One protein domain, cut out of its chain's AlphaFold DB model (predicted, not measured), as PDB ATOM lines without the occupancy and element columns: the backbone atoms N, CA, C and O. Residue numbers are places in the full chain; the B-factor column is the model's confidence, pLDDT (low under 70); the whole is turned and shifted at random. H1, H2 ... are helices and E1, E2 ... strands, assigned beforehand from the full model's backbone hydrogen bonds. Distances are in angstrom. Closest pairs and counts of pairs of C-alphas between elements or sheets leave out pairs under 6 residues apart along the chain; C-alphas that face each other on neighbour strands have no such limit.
ATOM      1  N   ARG A 183       1.830  17.294  -5.000       93.38
ATOM      2  CA  ARG A 183       0.751  17.906  -4.210       93.38
ATOM      3  C   ARG A 183       0.916  17.694  -2.702       93.38
ATOM      4  O   ARG A 183       0.763  18.641  -1.936       93.38
ATOM      5  N   GLU A 184       1.256  16.483  -2.268       95.88
ATOM      6  CA  GLU A 184       1.416  16.164  -0.842       95.88
ATOM      7  C   GLU A 184       2.597  16.912  -0.214       95.88
ATOM      8  O   GLU A 184       2.506  17.423   0.906       95.88
ATOM      9  N   GLN A 185       3.706  17.025  -0.949       95.06
ATOM     10  CA  GLN A 185       4.878  17.782  -0.526       95.06
ATOM     11  C   GLN A 185       4.550  19.270  -0.364       95.06
ATOM     12  O   GLN A 185       4.876  19.833   0.685       95.06
ATOM     13  N   LYS A 186       3.864  19.879  -1.344       94.50
ATOM     14  CA  LYS A 186       3.390  21.273  -1.266       94.50
ATOM     15  C   LYS A 186       2.470  21.466  -0.062       94.50
ATOM     16  O   LYS A 186       2.747  22.319   0.777       94.50
ATOM     17  N   SER A 187       1.456  20.612   0.091       95.94
ATOM     18  CA  SER A 187       0.502  20.678   1.208       95.94
ATOM     19  C   SER A 187       1.201  20.620   2.568       95.94
ATOM     20  O   SER A 187       0.969  21.442   3.457       95.94
ATOM     21  N   ARG A 188       2.148  19.690   2.730       95.94
ATOM     22  CA  ARG A 188       2.934  19.556   3.960       95.94
ATOM     23  C   ARG A 188       3.775  20.799   4.257       95.94
ATOM     24  O   ARG A 188       3.896  21.164   5.426       95.94
ATOM     25  N   LEU A 189       4.367  21.433   3.243       94.25
ATOM     26  CA  LEU A 189       5.134  22.672   3.415       94.25
ATOM     27  C   LEU A 189       4.229  23.851   3.777       94.25
ATOM     28  O   LEU A 189       4.542  24.558   4.732       94.25
ATOM     29  N   LEU A 190       3.086  24.009   3.102       95.69
ATOM     30  CA  LEU A 190       2.103  25.056   3.407       95.69
ATOM     31  C   LEU A 190       1.602  24.942   4.845       95.69
ATOM     32  O   LEU A 190       1.637  25.917   5.587       95.69
ATOM     33  N   ARG A 191       1.241  23.734   5.295       96.69
ATOM     34  CA  ARG A 191       0.816  23.494   6.685       96.69
ATOM     35  C   ARG A 191       1.926  23.782   7.697       96.69
ATOM     36  O   ARG A 191       1.652  24.291   8.783       96.69
ATOM     37  N   LYS A 192       3.183  23.459   7.372       94.75
ATOM     38  CA  LYS A 192       4.339  23.788   8.225       94.75
ATOM     39  C   LYS A 192       4.564  25.300   8.311       94.75
ATOM     40  O   LYS A 192       4.769  25.797   9.415       94.75
ATOM     41  N   ALA A 193       4.484  26.013   7.187       93.44
ATOM     42  CA  ALA A 193       4.582  27.469   7.140       93.44
ATOM     43  C   ALA A 193       3.438  28.129   7.924       93.44
ATOM     44  O   ALA A 193       3.690  28.971   8.780       93.44
ATOM     45  N   ALA A 194       2.202  27.662   7.734       94.94
ATOM     46  CA  ALA A 194       1.029  28.130   8.470       94.94
ATOM     47  C   ALA A 194       1.180  27.929   9.985       94.94
ATOM     48  O   ALA A 194       0.883  28.824  10.769       94.94
ATOM     49  N   LYS A 195       1.723  26.782  10.417       94.94
ATOM     50  CA  LYS A 195       2.031  26.531  11.832       94.94
ATOM     51  C   LYS A 195       3.093  27.492  12.376       94.94
ATOM     52  O   LYS A 195       3.010  27.882  13.537       94.94
ATOM     53  N   ALA A 196       4.097  27.847  11.577       91.38
ATOM     54  CA  ALA A 196       5.111  28.823  11.967       91.38
ATOM     55  C   ALA A 196       4.503  30.233  12.092       91.38
ATOM     56  O   ALA A 196       4.697  30.886  13.113       91.38
ATOM     57  N   ALA A 197       3.696  30.660  11.119       91.81
ATOM     58  CA  ALA A 197       2.975  31.931  11.167       91.81
ATOM     59  C   ALA A 197       2.012  32.016  12.366       91.81
ATOM     60  O   ALA A 197       2.003  33.023  13.067       91.81
ATOM     61  N   ALA A 198       1.266  30.944  12.659       90.62
ATOM     62  CA  ALA A 198       0.393  30.868  13.834       90.62
ATOM     63  C   ALA A 198       1.180  31.076  15.137       90.62
ATOM     64  O   ALA A 198       0.793  31.894  15.963       90.62
ATOM     65  N   LYS A 199       2.324  30.394  15.285       91.31
ATOM     66  CA  LYS A 199       3.203  30.559  16.451       91.31
ATOM     67  C   LYS A 199       3.724  31.986  16.609       91.31
ATOM     68  O   LYS A 199       3.844  32.444  17.735       91.31
ATOM     69  N   LEU A 200       4.069  32.660  15.507       90.25
ATOM     70  CA  LEU A 200       4.491  34.062  15.547       90.25
ATOM     71  C   LEU A 200       3.353  34.979  15.994       90.25
ATOM     72  O   LEU A 200       3.587  35.877  16.790       90.25
ATOM     73  N   PHE A 201       2.135  34.745  15.504       89.81
ATOM     74  CA  PHE A 201       0.963  35.525  15.903       89.81
ATOM     75  C   PHE A 201       0.627  35.346  17.391       89.81
ATOM     76  O   PHE A 201       0.310  36.315  18.071       89.81
ATOM     77  N   GLU A 202       0.697  34.115  17.900       89.00
ATOM     78  CA  GLU A 202       0.413  33.803  19.307       89.00
ATOM     79  C   GLU A 202       1.529  34.249  20.263       89.00
ATOM     80  O   GLU A 202       1.368  34.171  21.480       89.00
ATOM     81  N   PHE A 203       2.670  34.691  19.734       89.38
ATOM     82  CA  PHE A 203       3.793  35.116  20.546       89.38
ATOM     83  C   PHE A 203       3.574  36.521  21.103       89.38
ATOM     84  O   PHE A 203       3.513  37.506  20.366       89.38
ATOM     85  N   GLU A 204       3.529  36.623  22.427       88.56
ATOM     86  CA  GLU A 204       3.497  37.913  23.103       88.56
ATOM     87  C   GLU A 204       4.865  38.594  23.008       88.56
ATOM     88  O   GLU A 204       5.847  38.191  23.638       88.56
ATOM     89  N   LEU A 205       4.932  39.648  22.195       86.88
ATOM     90  CA  LEU A 205       6.148  40.435  22.042       86.88
ATOM     91  C   LEU A 205       6.467  41.207  23.336       86.88
ATOM     92  O   LEU A 205       5.570  41.819  23.926       86.88
ATOM     93  N   PRO A 206       7.747  41.265  23.754       89.12
ATOM     94  CA  PRO A 206       8.166  42.078  24.888       89.12
ATOM     95  C   PRO A 206       7.767  43.547  24.715       89.12
ATOM     96  O   PRO A 206       7.924  44.123  23.634       89.12
ATOM     97  N   ARG A 207       7.308  44.182  25.800       85.81
ATOM     98  CA  ARG A 207       6.857  45.585  25.783       85.81
ATOM     99  C   ARG A 207       7.913  46.525  25.200       85.81
ATOM    100  O   ARG A 207       7.575  47.337  24.344       85.81
ATOM    101  N   ASP A 208       9.166  46.370  25.618       86.25
ATOM    102  CA  ASP A 208      10.277  47.229  25.189       86.25
ATOM    103  C   ASP A 208      10.595  47.064  23.696       86.25
ATOM    104  O   ASP A 208      10.952  48.027  23.010       86.25
ATOM    105  N   PHE A 209      10.413  45.849  23.167       87.44
ATOM    106  CA  PHE A 209      10.534  45.583  21.736       87.44
ATOM    107  C   PHE A 209       9.440  46.331  20.968       87.44
ATOM    108  O   PHE A 209       9.735  47.067  20.024       87.44
ATOM    109  N   CYS A 210       8.184  46.213  21.409       84.69
ATOM    110  CA  CYS A 210       7.050  46.900  20.796       84.69
ATOM    111  C   CYS A 210       7.196  48.426  20.848       84.69
ATOM    112  O   CYS A 210       7.079  49.078  19.812       84.69
ATOM    113  N   SER A 211       7.492  49.008  22.014       82.44
ATOM    114  CA  SER A 211       7.623  50.465  22.165       82.44
ATOM    115  C   SER A 211       8.746  51.045  21.307       82.44
ATOM    116  O   SER A 211       8.636  52.169  20.823       82.44
ATOM    117  N   THR A 212       9.809  50.273  21.084       84.12
ATOM    118  CA  THR A 212      10.925  50.684  20.230       84.12
ATOM    119  C   THR A 212      10.559  50.576  18.752       84.12
ATOM    120  O   THR A 212      10.716  51.534  17.993       84.12
ATOM    121  N   TRP A 213      10.077  49.410  18.320       84.44
ATOM    122  CA  TRP A 213      10.028  49.069  16.900       84.44
ATOM    123  C   TRP A 213       8.700  49.376  16.218       84.44
ATOM    124  O   TRP A 213       8.713  49.709  15.034       84.44
ATOM    125  N   VAL A 214       7.578  49.370  16.942       77.31
ATOM    126  CA  VAL A 214       6.290  49.814  16.380       77.31
ATOM    127  C   VAL A 214       6.372  51.286  15.982       77.31
ATOM    128  O   VAL A 214       5.949  51.646  14.892       77.31
ATOM    129  N   VAL A 215       6.992  52.135  16.808       72.38
ATOM    130  CA  VAL A 215       7.151  53.566  16.497       72.38
ATOM    131  C   VAL A 215       8.189  53.778  15.398       72.38
ATOM    132  O   VAL A 215       7.901  54.420  14.393       72.38
ATOM    133  N   ARG A 216       9.394  53.208  15.554       74.50
ATOM    134  CA  ARG A 216      10.504  53.430  14.609       74.50
ATOM    135  C   ARG A 216      10.253  52.859  13.217       74.50
ATOM    136  O   ARG A 216      10.887  53.316  12.267       74.50
ATOM    137  N   ARG A 217       9.403  51.834  13.100       72.56
ATOM    138  CA  ARG A 217       9.097  51.173  11.826       72.56
ATOM    139  C   ARG A 217       7.665  51.419  11.391       72.56
ATOM    140  O   ARG A 217       7.495  51.918  10.295       72.56
ATOM    141  N   GLY A 218       6.673  51.104  12.218       61.16
ATOM    142  CA  GLY A 218       5.258  51.096  11.822       61.16
ATOM    143  C   GLY A 218       4.664  52.464  11.474       61.16
ATOM    144  O   GLY A 218       3.689  52.523  10.737       61.16
ATOM    145  N   PHE A 219       5.259  53.558  11.954       58.12
ATOM    146  CA  PHE A 219       4.778  54.921  11.694       58.12
ATOM    147  C   PHE A 219       5.780  55.790  10.914       58.12
ATOM    148  O   PHE A 219       5.621  57.007  10.824       58.12
ATOM    149  N   GLY A 220       6.795  55.153  10.319       51.00
ATOM    150  CA  GLY A 220       7.806  55.803   9.488       51.00
ATOM    151  C   GLY A 220       8.802  56.686  10.252       51.00
ATOM    152  O   GLY A 220       8.593  57.118  11.388       51.00
ATOM    153  N   ARG A 221       9.925  56.991   9.592       49.50
ATOM    154  CA  ARG A 221      10.846  58.058  10.011       49.50
ATOM    155  C   ARG A 221      10.175  59.403   9.722       49.50
ATOM    156  O   ARG A 221      10.363  59.977   8.660       49.50
ATOM    157  N   GLY A 222       9.321  59.848  10.635       38.12
ATOM    158  CA  GLY A 222       8.546  61.083  10.470       38.12
ATOM    159  C   GLY A 222       7.973  61.660  11.762       38.12
ATOM    160  O   GLY A 222       7.504  62.790  11.764       38.12
ATOM    161  N   PHE A 223       8.073  60.953  12.890       34.00
ATOM    162  CA  PHE A 223       7.753  61.519  14.204       34.00
ATOM    163  C   PHE A 223       8.941  62.323  14.769       34.00
ATOM    164  O   PHE A 223       9.514  62.027  15.816       34.00
ATOM    165  N   PRO A 242       0.314  46.054  14.347       77.31
ATOM    166  CA  PRO A 242      -0.792  45.493  15.109       77.31
ATOM    167  C   PRO A 242      -1.529  44.450  14.265       77.31
ATOM    168  O   PRO A 242      -1.829  44.708  13.101       77.31
ATOM    169  N   ALA A 243      -1.880  43.304  14.850       81.88
ATOM    170  CA  ALA A 243      -2.548  42.223  14.118       81.88
ATOM    171  C   ALA A 243      -3.871  42.644  13.448       81.88
ATOM    172  O   ALA A 243      -4.282  42.074  12.442       81.88
ATOM    173  N   LEU A 244      -4.530  43.677  13.984       81.88
ATOM    174  CA  LEU A 244      -5.715  44.278  13.372       81.88
ATOM    175  C   LEU A 244      -5.425  44.775  11.944       81.88
ATOM    176  O   LEU A 244      -6.257  44.613  11.058       81.88
ATOM    177  N   LEU A 245      -4.229  45.325  11.720       76.88
ATOM    178  CA  LEU A 245      -3.788  45.942  10.468       76.88
ATOM    179  C   LEU A 245      -2.872  45.033   9.631       76.88
ATOM    180  O   LEU A 245      -2.474  45.419   8.542       76.88
ATOM    181  N   SER A 246      -2.512  43.839  10.111       78.38
ATOM    182  CA  SER A 246      -1.504  42.995   9.453       78.38
ATOM    183  C   SER A 246      -2.040  42.280   8.216       78.38
ATOM    184  O   SER A 246      -2.995  41.521   8.342       78.38
ATOM    185  N   GLU A 247      -1.444  42.400   7.035       77.75
ATOM    186  CA  GLU A 247      -1.836  41.586   5.874       77.75
ATOM    187  C   GLU A 247      -1.099  40.238   5.892       77.75
ATOM    188  O   GLU A 247       0.092  40.178   5.591       77.75
ATOM    189  N   PRO A 248      -1.749  39.122   6.299       80.81
ATOM    190  CA  PRO A 248      -1.084  37.838   6.195       80.81
ATOM    191  C   PRO A 248      -0.853  37.548   4.713       80.81
ATOM    192  O   PRO A 248      -1.776  37.594   3.900       80.81
ATOM    193  N   LYS A 249       0.397  37.248   4.380       86.06
ATOM    194  CA  LYS A 249       0.830  36.912   3.032       86.06
ATOM    195  C   LYS A 249       1.809  35.754   3.114       86.06
ATOM    196  O   LYS A 249       2.729  35.767   3.931       86.06
ATOM    197  N   MET A 250       1.619  34.748   2.268       87.81
ATOM    198  CA  MET A 250       2.597  33.679   2.071       87.81
ATOM    199  C   MET A 250       3.057  33.701   0.620       87.81
ATOM    200  O   MET A 250       2.241  33.617  -0.293       87.81
ATOM    201  N   ILE A 251       4.368  33.803   0.417       86.25
ATOM    202  CA  ILE A 251       4.965  33.889  -0.915       86.25
ATOM    203  C   ILE A 251       5.578  32.538  -1.261       86.25
ATOM    204  O   ILE A 251       6.433  32.019  -0.542       86.25
ATOM    205  N   VAL A 252       5.125  31.973  -2.376       83.62
ATOM    206  CA  VAL A 252       5.743  30.806  -3.017       83.62
ATOM    207  C   VAL A 252       6.156  31.195  -4.436       83.62
ATOM    208  O   VAL A 252       7.057  32.005  -4.614       83.62
ATOM    209  N   THR A 253       5.484  30.675  -5.458       82.38
ATOM    210  CA  THR A 253       5.540  31.190  -6.836       82.38
ATOM    211  C   THR A 253       4.479  32.249  -7.122       82.38
ATOM    212  O   THR A 253       4.533  32.912  -8.149       82.38
ATOM    213  N   ALA A 254       3.489  32.350  -6.242       84.38
ATOM    214  CA  ALA A 254       2.402  33.309  -6.274       84.38
ATOM    215  C   ALA A 254       2.188  33.836  -4.853       84.38
ATOM    216  O   ALA A 254       2.603  33.198  -3.876       84.38
ATOM    217  N   ASP A 255       1.519  34.977  -4.759       87.56
ATOM    218  CA  ASP A 255       1.187  35.603  -3.490       87.56
ATOM    219  C   ASP A 255      -0.111  34.993  -2.964       87.56
ATOM    220  O   ASP A 255      -1.190  35.256  -3.493       87.56
ATOM    221  N   LEU A 256      -0.021  34.163  -1.926       90.62
ATOM    222  CA  LEU A 256      -1.188  33.593  -1.258       90.62
ATOM    223  C   LEU A 256      -1.721  34.617  -0.255       90.62
ATOM    224  O   LEU A 256      -1.089  34.898   0.767       90.62
ATOM    225  N   VAL A 257      -2.888  35.177  -0.551       90.00
ATOM    226  CA  VAL A 257      -3.475  36.307   0.179       90.00
ATOM    227  C   VAL A 257      -4.915  36.007   0.582       90.00
ATOM    228  O   VAL A 257      -5.505  35.020   0.147       90.00
ATOM    229  N   LEU A 258      -5.489  36.886   1.392       87.44
ATOM    230  CA  LEU A 258      -6.928  36.952   1.610       87.44
ATOM    231  C   LEU A 258      -7.522  38.052   0.724       87.44
ATOM    232  O   LEU A 258      -6.893  39.093   0.532       87.44
ATOM    233  N   ASN A 259      -8.712  37.824   0.174       84.06
ATOM    234  CA  ASN A 259      -9.472  38.876  -0.504       84.06
ATOM    235  C   ASN A 259     -10.167  39.810   0.514       84.06
ATOM    236  O   ASN A 259     -10.061  39.642   1.731       84.06
ATOM    237  N   GLU A 260     -10.916  40.787   0.014       75.19
ATOM    238  CA  GLU A 260     -11.716  41.754   0.780       75.19
ATOM    239  C   GLU A 260     -12.805  41.128   1.679       75.19
ATOM    240  O   GLU A 260     -13.333  41.777   2.593       75.19
ATOM    241  N   HIS A 261     -13.134  39.856   1.445       80.88
ATOM    242  CA  HIS A 261     -14.065  39.051   2.234       80.88
ATOM    243  C   HIS A 261     -13.355  38.092   3.199       80.88
ATOM    244  O   HIS A 261     -14.009  37.276   3.843       80.88
ATOM    245  N   LEU A 262     -12.028  38.210   3.342       83.31
ATOM    246  CA  LEU A 262     -11.179  37.311   4.130       83.31
ATOM    247  C   LEU A 262     -11.204  35.856   3.643       83.31
ATOM    248  O   LEU A 262     -10.927  34.926   4.404       83.31
ATOM    249  N   GLU A 263     -11.506  35.653   2.364       90.12
ATOM    250  CA  GLU A 263     -11.456  34.347   1.728       90.12
ATOM    251  C   GLU A 263     -10.079  34.112   1.094       90.12
ATOM    252  O   GLU A 263      -9.483  35.038   0.531       90.12
ATOM    253  N   PRO A 264      -9.560  32.874   1.149       92.81
ATOM    254  CA  PRO A 264      -8.297  32.528   0.513       92.81
ATOM    255  C   PRO A 264      -8.313  32.796  -0.994       92.81
ATOM    256  O   PRO A 264      -9.131  32.246  -1.732       92.81
ATOM    257  N   SER A 265      -7.361  33.603  -1.447       90.88
ATOM    258  CA  SER A 265      -7.169  33.985  -2.843       90.88
ATOM    259  C   SER A 265      -5.679  33.981  -3.199       90.88
ATOM    260  O   SER A 265      -4.811  33.741  -2.353       90.88
ATOM    261  N   ALA A 266      -5.359  34.211  -4.466       87.38
ATOM    262  CA  ALA A 266      -3.988  34.323  -4.938       87.38
ATOM    263  C   ALA A 266      -3.824  35.566  -5.816       87.38
ATOM    264  O   ALA A 266      -4.616  35.799  -6.729       87.38
ATOM    265  N   ARG A 267      -2.770  36.346  -5.560       81.75
ATOM    266  CA  ARG A 267      -2.327  37.441  -6.431       81.75
ATOM    267  C   ARG A 267      -1.165  36.973  -7.303       81.75
ATOM    268  O   ARG A 267      -0.329  36.154  -6.912       81.75
ATOM    269  N   ARG A 268      -1.164  37.475  -8.535       70.44
ATOM    270  CA  ARG A 268      -0.243  37.085  -9.603       70.44
ATOM    271  C   ARG A 268       1.140  37.690  -9.380       70.44
ATOM    272  O   ARG A 268       1.244  38.872  -9.078       70.44
ATOM    273  N   CYS A 269       2.183  36.910  -9.654       56.19
ATOM    274  CA  CYS A 269       3.549  37.405  -9.784       56.19
ATOM    275  C   CYS A 269       4.101  36.991 -11.166       56.19
ATOM    276  O   CYS A 269       4.804  35.991 -11.279       56.19
ATOM    277  N   GLY A 270       3.722  37.714 -12.231       56.78
ATOM    278  CA  GLY A 270       4.265  37.549 -13.598       56.78
ATOM    279  C   GLY A 270       3.250  37.230 -14.709       56.78
ATOM    280  O   GLY A 270       2.152  36.745 -14.444       56.78
ATOM    281  N   ASP A 271       3.630  37.497 -15.965       51.34
ATOM    282  CA  ASP A 271       2.765  37.392 -17.145       51.34
ATOM    283  C   ASP A 271       2.796  35.998 -17.804       51.34
ATOM    284  O   ASP A 271       3.819  35.598 -18.346       51.34
ATOM    285  N   GLY A 272       1.688  35.241 -17.779       61.06
ATOM    286  CA  GLY A 272       1.525  34.015 -18.590       61.06
ATOM    287  C   GLY A 272       0.791  32.813 -17.969       61.06
ATOM    288  O   GLY A 272       0.780  31.743 -18.574       61.06
ATOM    289  N   ASP A 273       0.198  32.930 -16.776       71.00
ATOM    290  CA  ASP A 273      -0.502  31.798 -16.149       71.00
ATOM    291  C   ASP A 273      -1.961  31.633 -16.610       71.00
ATOM    292  O   ASP A 273      -2.695  32.607 -16.764       71.00
ATOM    293  N   THR A 274      -2.370  30.377 -16.827       80.69
ATOM    294  CA  THR A 274      -3.714  29.996 -17.282       80.69
ATOM    295  C   THR A 274      -4.723  29.985 -16.122       80.69
ATOM    296  O   THR A 274      -4.313  29.899 -14.957       80.69
ATOM    297  N   PRO A 275      -6.042  30.030 -16.392       83.50
ATOM    298  CA  PRO A 275      -7.070  29.914 -15.353       83.50
ATOM    299  C   PRO A 275      -6.901  28.679 -14.453       83.50
ATOM    300  O   PRO A 275      -7.109  28.757 -13.243       83.50
ATOM    301  N   GLU A 276      -6.442  27.556 -15.007       84.94
ATOM    302  CA  GLU A 276      -6.198  26.317 -14.261       84.94
ATOM    303  C   GLU A 276      -5.076  26.487 -13.228       84.94
ATOM    304  O   GLU A 276      -5.187  26.003 -12.101       84.94
ATOM    305  N   LYS A 277      -4.015  27.228 -13.570       85.81
ATOM    306  CA  LYS A 277      -2.943  27.553 -12.617       85.81
ATOM    307  C   LYS A 277      -3.430  28.490 -11.517       85.81
ATOM    308  O   LYS A 277      -3.052  28.321 -10.362       85.81
ATOM    309  N   MET A 278      -4.300  29.443 -11.843       86.50
ATOM    310  CA  MET A 278      -4.903  30.317 -10.831       86.50
ATOM    311  C   MET A 278      -5.789  29.530  -9.857       86.50
ATOM    312  O   MET A 278      -5.751  29.782  -8.649       86.50
ATOM    313  N   ALA A 279      -6.528  28.532 -10.349       88.62
ATOM    314  CA  ALA A 279      -7.269  27.604  -9.498       88.62
ATOM    315  C   ALA A 279      -6.327  26.777  -8.602       88.62
ATOM    316  O   ALA A 279      -6.603  26.609  -7.412       88.62
ATOM    317  N   GLU A 280      -5.183  26.327  -9.133       89.94
ATOM    318  CA  GLU A 280      -4.139  25.653  -8.351       89.94
ATOM    319  C   GLU A 280      -3.617  26.558  -7.219       89.94
ATOM    320  O   GLU A 280      -3.607  26.144  -6.059       89.94
ATOM    321  N   TYR A 281      -3.265  27.815  -7.502       90.94
ATOM    322  CA  TYR A 281      -2.769  28.748  -6.478       90.94
ATOM    323  C   TYR A 281      -3.823  29.073  -5.426       90.94
ATOM    324  O   TYR A 281      -3.521  29.124  -4.234       90.94
ATOM    325  N   THR A 282      -5.075  29.238  -5.852       92.31
ATOM    326  CA  THR A 282      -6.205  29.443  -4.938       92.31
ATOM    327  C   THR A 282      -6.376  28.235  -4.017       92.31
ATOM    328  O   THR A 282      -6.615  28.401  -2.821       92.31
ATOM    329  N   SER A 283      -6.172  27.015  -4.527       94.31
ATOM    330  CA  SER A 283      -6.182  25.806  -3.696       94.31
ATOM    331  C   SER A 283      -5.050  25.800  -2.660       94.31
ATOM    332  O   SER A 283      -5.291  25.463  -1.503       94.31
ATOM    333  N   TRP A 284      -3.843  26.253  -3.020       94.94
ATOM    334  CA  TRP A 284      -2.730  26.384  -2.072       94.94
ATOM    335  C   TRP A 284      -3.006  27.440  -1.004       94.94
ATOM    336  O   TRP A 284      -2.723  27.215   0.171       94.94
ATOM    337  N   SER A 285      -3.576  28.577  -1.409       95.31
ATOM    338  CA  SER A 285      -3.993  29.635  -0.491       95.31
ATOM    339  C   SER A 285      -4.996  29.090   0.522       95.31
ATOM    340  O   SER A 285      -4.797  29.227   1.729       95.31
ATOM    341  N   ARG A 286      -6.016  28.365   0.048       96.38
ATOM    342  CA  ARG A 286      -6.999  27.705   0.910       96.38
ATOM    343  C   ARG A 286      -6.337  26.767   1.912       96.38
ATOM    344  O   ARG A 286      -6.557  26.926   3.109       96.38
ATOM    345  N   GLU A 287      -5.475  25.862   1.452       96.75
ATOM    346  CA  GLU A 287      -4.771  24.928   2.340       96.75
ATOM    347  C   GLU A 287      -3.913  25.643   3.400       96.75
ATOM    348  O   GLU A 287      -3.860  25.208   4.555       96.75
ATOM    349  N   TYR A 288      -3.242  26.738   3.030       97.25
ATOM    350  CA  TYR A 288      -2.437  27.536   3.954       97.25
ATOM    351  C   TYR A 288      -3.299  28.218   5.026       97.25
ATOM    352  O   TYR A 288      -3.036  28.056   6.220       97.25
ATOM    353  N   TYR A 289      -4.339  28.951   4.622       96.38
ATOM    354  CA  TYR A 289      -5.179  29.717   5.547       96.38
ATOM    355  C   TYR A 289      -6.071  28.831   6.416       96.38
ATOM    356  O   TYR A 289      -6.244  29.129   7.596       96.38
ATOM    357  N   GLU A 290      -6.572  27.708   5.892       97.12
ATOM    358  CA  GLU A 290      -7.269  26.702   6.703       97.12
ATOM    359  C   GLU A 290      -6.363  26.185   7.824       97.12
ATOM    360  O   GLU A 290      -6.762  26.159   8.988       97.12
ATOM    361  N   ALA A 291      -5.114  25.833   7.503       97.50
ATOM    362  CA  ALA A 291      -4.155  25.368   8.499       97.50
ATOM    363  C   ALA A 291      -3.759  26.465   9.503       97.50
ATOM    364  O   ALA A 291      -3.591  26.172  10.690       97.50
ATOM    365  N   LEU A 292      -3.621  27.713   9.040       95.81
ATOM    366  CA  LEU A 292      -3.287  28.868   9.875       95.81
ATOM    367  C   LEU A 292      -4.408  29.147  10.878       95.81
ATOM    368  O   LEU A 292      -4.158  29.187  12.079       95.81
ATOM    369  N   PHE A 293      -5.648  29.276  10.411       95.88
ATOM    370  CA  PHE A 293      -6.788  29.619  11.260       95.88
ATOM    371  C   PHE A 293      -7.271  28.465  12.131       95.88
ATOM    372  O   PHE A 293      -7.780  28.708  13.223       95.88
ATOM    373  N   ALA A 294      -7.048  27.214  11.720       96.88
ATOM    374  CA  ALA A 294      -7.248  26.068  12.602       96.88
ATOM    375  C   ALA A 294      -6.308  26.101  13.819       96.88
ATOM    376  O   ALA A 294      -6.631  25.524  14.857       96.88
ATOM    377  N   ARG A 295      -5.140  26.751  13.706       95.12
ATOM    378  CA  ARG A 295      -4.184  26.892  14.811       95.12
ATOM    379  C   ARG A 295      -4.318  28.192  15.576       95.12
ATOM    380  O   ARG A 295      -4.350  28.128  16.793       95.12
ATOM    381  N   ALA A 296      -4.479  29.306  14.880       93.69
ATOM    382  CA  ALA A 296      -4.683  30.619  15.469       93.69
ATOM    383  C   ALA A 296      -6.087  31.151  15.117       93.69
ATOM    384  O   ALA A 296      -6.214  32.101  14.341       93.69
ATOM    385  N   PRO A 297      -7.175  30.584  15.679       95.44
ATOM    386  CA  PRO A 297      -8.532  31.060  15.398       95.44
ATOM    387  C   PRO A 297      -8.754  32.494  15.900       95.44
ATOM    388  O   PRO A 297      -9.581  33.223  15.358       95.44
ATOM    389  N   ALA A 298      -7.991  32.922  16.914       92.50
ATOM    390  CA  ALA A 298      -7.963  34.311  17.355       92.50
ATOM    391  C   ALA A 298      -7.469  35.258  16.255       92.50
ATOM    392  O   ALA A 298      -7.996  36.361  16.146       92.50
ATOM    393  N   TYR A 299      -6.539  34.816  15.401       91.69
ATOM    394  CA  TYR A 299      -6.069  35.641  14.295       91.69
ATOM    395  C   TYR A 299      -7.200  35.909  13.304       91.69
ATOM    396  O   TYR A 299      -7.451  37.061  12.967       91.69
ATOM    397  N   LYS A 300      -7.970  34.877  12.933       90.88
ATOM    398  CA  LYS A 300      -9.147  35.037  12.066       90.88
ATOM    399  C   LYS A 300     -10.142  36.052  12.639       90.88
ATOM    400  O   LYS A 300     -10.534  36.970  11.930       90.88
ATOM    401  N   ARG A 301     -10.467  35.946  13.932       91.31
ATOM    402  CA  ARG A 301     -11.370  36.896  14.609       91.31
ATOM    403  C   ARG A 301     -10.846  38.330  14.590       91.31
ATOM    404  O   ARG A 301     -11.625  39.257  14.413       91.31
ATOM    405  N   VAL A 302      -9.538  38.521  14.774       89.56
ATOM    406  CA  VAL A 302      -8.910  39.850  14.699       89.56
ATOM    407  C   VAL A 302      -8.997  40.415  13.282       89.56
ATOM    408  O   VAL A 302      -9.308  41.592  13.126       89.56
ATOM    409  N   LEU A 303      -8.781  39.591  12.254       86.38
ATOM    410  CA  LEU A 303      -8.923  40.017  10.860       86.38
ATOM    411  C   LEU A 303     -10.377  40.386  10.529       86.38
ATOM    412  O   LEU A 303     -10.609  41.410   9.892       86.38
ATOM    413  N   GLU A 304     -11.346  39.598  11.005       89.19
ATOM    414  CA  GLU A 304     -12.784  39.865  10.854       89.19
ATOM    415  C   GLU A 304     -13.193  41.167  11.552       89.19
ATOM    416  O   GLU A 304     -13.835  42.017  10.940       89.19
ATOM    417  N   ALA A 305     -12.765  41.361  12.802       87.69
ATOM    418  CA  ALA A 305     -13.021  42.587  13.558       87.69
ATOM    419  C   ALA A 305     -12.333  43.813  12.936       87.69
ATOM    420  O   ALA A 305     -12.846  44.926  13.016       87.69
ATOM    421  N   GLY A 306     -11.174  43.611  12.310       84.62
ATOM    422  CA  GLY A 306     -10.393  44.654  11.658       84.62
ATOM    423  C   GLY A 306     -10.792  44.952  10.222       84.62
ATOM    424  O   GLY A 306     -10.191  45.848   9.642       84.62
ATOM    425  N   ARG A 307     -11.763  44.242   9.631       84.06
ATOM    426  CA  ARG A 307     -12.069  44.304   8.189       84.06
ATOM    427  C   ARG A 307     -12.153  45.734   7.649       84.06
ATOM    428  O   ARG A 307     -11.516  46.047   6.648       84.06
ATOM    429  N   ASP A 308     -12.880  46.596   8.349       82.50
ATOM    430  CA  ASP A 308     -13.073  47.995   7.962       82.50
ATOM    431  C   ASP A 308     -11.807  48.841   8.140       82.50
ATOM    432  O   ASP A 308     -11.407  49.568   7.234       82.50
ATOM    433  N   ALA A 309     -11.128  48.702   9.282       82.44
ATOM    434  CA  ALA A 309      -9.874  49.407   9.544       82.44
ATOM    435  C   ALA A 309      -8.789  49.033   8.525       82.44
ATOM    436  O   ALA A 309      -8.028  49.890   8.086       82.44
ATOM    437  N   ARG A 310      -8.747  47.763   8.117       77.38
ATOM    438  CA  ARG A 310      -7.829  47.242   7.101       77.38
ATOM    439  C   ARG A 310      -8.151  47.782   5.724       77.38
ATOM    440  O   ARG A 310      -7.246  48.242   5.052       77.38
ATOM    441  N   PHE A 311      -9.423  47.772   5.327       78.50
ATOM    442  CA  PHE A 311      -9.843  48.342   4.049       78.50
ATOM    443  C   PHE A 311      -9.382  49.799   3.916       78.50
ATOM    444  O   PHE A 311      -8.761  50.168   2.920       78.50
ATOM    445  N   LEU A 312      -9.605  50.604   4.959       79.44
ATOM    446  CA  LEU A 312      -9.129  51.984   5.008       79.44
ATOM    447  C   LEU A 312      -7.598  52.066   5.000       79.44
ATOM    448  O   LEU A 312      -7.042  52.854   4.242       79.44
ATOM    449  N   TRP A 313      -6.914  51.249   5.805       75.25
ATOM    450  CA  TRP A 313      -5.451  51.206   5.873       75.25
ATOM    451  C   TRP A 313      -4.814  50.888   4.516       75.25
ATOM    452  O   TRP A 313      -3.958  51.641   4.052       75.25
ATOM    453  N   THR A 314      -5.271  49.829   3.844       71.00
ATOM    454  CA  THR A 314      -4.791  49.413   2.522       71.00
ATOM    455  C   THR A 314      -5.054  50.505   1.479       71.00
ATOM    456  O   THR A 314      -4.159  50.845   0.706       71.00
ATOM    457  N   LEU A 315      -6.244  51.123   1.473       72.31
ATOM    458  CA  LEU A 315      -6.552  52.217   0.543       72.31
ATOM    459  C   LEU A 315      -5.676  53.447   0.772       72.31
ATOM    460  O   LEU A 315      -5.120  53.976  -0.188       72.31
ATOM    461  N   LEU A 316      -5.521  53.883   2.025       69.75
ATOM    462  CA  LEU A 316      -4.644  54.998   2.381       69.75
ATOM    463  C   LEU A 316      -3.194  54.708   1.972       69.75
ATOM    464  O   LEU A 316      -2.529  55.580   1.420       69.75
ATOM    465  N   HIS A 317      -2.734  53.467   2.141       64.31
ATOM    466  CA  HIS A 317      -1.408  53.054   1.688       64.31
ATOM    467  C   HIS A 317      -1.256  53.124   0.160       64.31
ATOM    468  O   HIS A 317      -0.195  53.503  -0.338       64.31
ATOM    469  N   HIS A 318      -2.301  52.805  -0.609       64.38
ATOM    470  CA  HIS A 318      -2.275  52.929  -2.070       64.38
ATOM    471  C   HIS A 318      -2.305  54.385  -2.564       64.38
ATOM    472  O   HIS A 318      -1.710  54.660  -3.607       64.38
ATOM    473  N   ILE A 319      -2.915  55.324  -1.820       59.88
ATOM    474  CA  ILE A 319      -2.893  56.770  -2.152       59.88
ATOM    475  C   ILE A 319      -1.454  57.287  -2.218       59.88
ATOM    476  O   ILE A 319      -1.116  58.082  -3.102       59.88
ATOM    477  N   ASP A 320      -0.610  56.807  -1.307       54.66
ATOM    478  CA  ASP A 320       0.781  57.234  -1.193       54.66
ATOM    479  C   ASP A 320       1.715  56.506  -2.176       54.66
ATOM    480  O   ASP A 320       2.767  57.041  -2.534       54.66
ATOM    481  N   ASN A 321       1.332  55.318  -2.665       50.84
ATOM    482  CA  ASN A 321       2.201  54.446  -3.469       50.84
ATOM    483  C   ASN A 321       1.975  54.480  -4.993       50.84
ATOM    484  O   ASN A 321       2.638  53.737  -5.710       50.84
ATOM    485  N   VAL A 322       1.112  55.354  -5.529       53.25
ATOM    486  CA  VAL A 322       0.883  55.559  -6.989       53.25
ATOM    487  C   VAL A 322       0.381  54.307  -7.748       53.25
ATOM    488  O   VAL A 322       0.103  54.377  -8.941       53.25
TER     489      VAL A 322
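Overview. This is residues 183 to 223 and 242 to 322 of the 352 residues of an uncharacterized protein of Purpureocillium lilacinum (UniProt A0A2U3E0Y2). Two long helices, H1 and H3, pack on each other at a steep tilt, and a small strand hairpin, E1 and E2, packs on H3. H4 and H5 lead away from the end of H3 like a jointed arm, whose last residues, 315 to 322, stick out; H2 lies off on its own, touching no helix. The printed part has 122 residues and is mostly helix, in the order H1, H2, E1, E2, H3, H4, H5, with E1 and E2 antiparallel. It is only just compact, close to loose, with a radius of gyration of the C-alphas of 16.0 A and spans of 47 by 35 by 23 A.

Along the chain. Find C-alpha 183 at (0.751, 17.906, -4.210); from there H1 runs 26.7 A to residue 201. H2 follows at residues 207 to 218. Beyond the cut, look for E1 at 255 to 258 and E2 at 264 to 267. H3, residues 275 to 295, is 30.5 A long. H4 takes residues 297 to 305, and H5, residues 307 to 321, runs 21.0 A to C-alpha 321 at (2.201, 54.446, -3.469).

Arrangement. H1 and H3 touch, closest at the C-alphas of Ala 194 and Leu 292, 4.6 A, at a steep tilt of 43 degrees, the same way. In the hairpin E1 and E2, look for N 257 and O 265, 3.0 A apart, within hydrogen-bond range. The closest C-alphas of E2 and H3 are those of Pro 264 and Arg 286, 5.0 A. H3 and H4 are close but not clearly touching, closest at the C-alphas of Phe 293 and Lys 300, 6.0 A. H4 and H5 meet only through their link; H3 and H5 are apart. Every O i to N i+4 pair is within range in H1, H3 and H4, against 7 of 8 in H2 and 10 of 11 in H5.

Size, cuts and confidence. The farthest C-alphas, of Glu 184 and Phe 223, are 48.2 A apart. Residues 224 to 241 are not printed; C-alphas 223 and 242 are 18.2 A apart. Of the links printed whole, none is long. Confidence is under 70 at residues 218 to 223, 269 to 272 and 316 to 322.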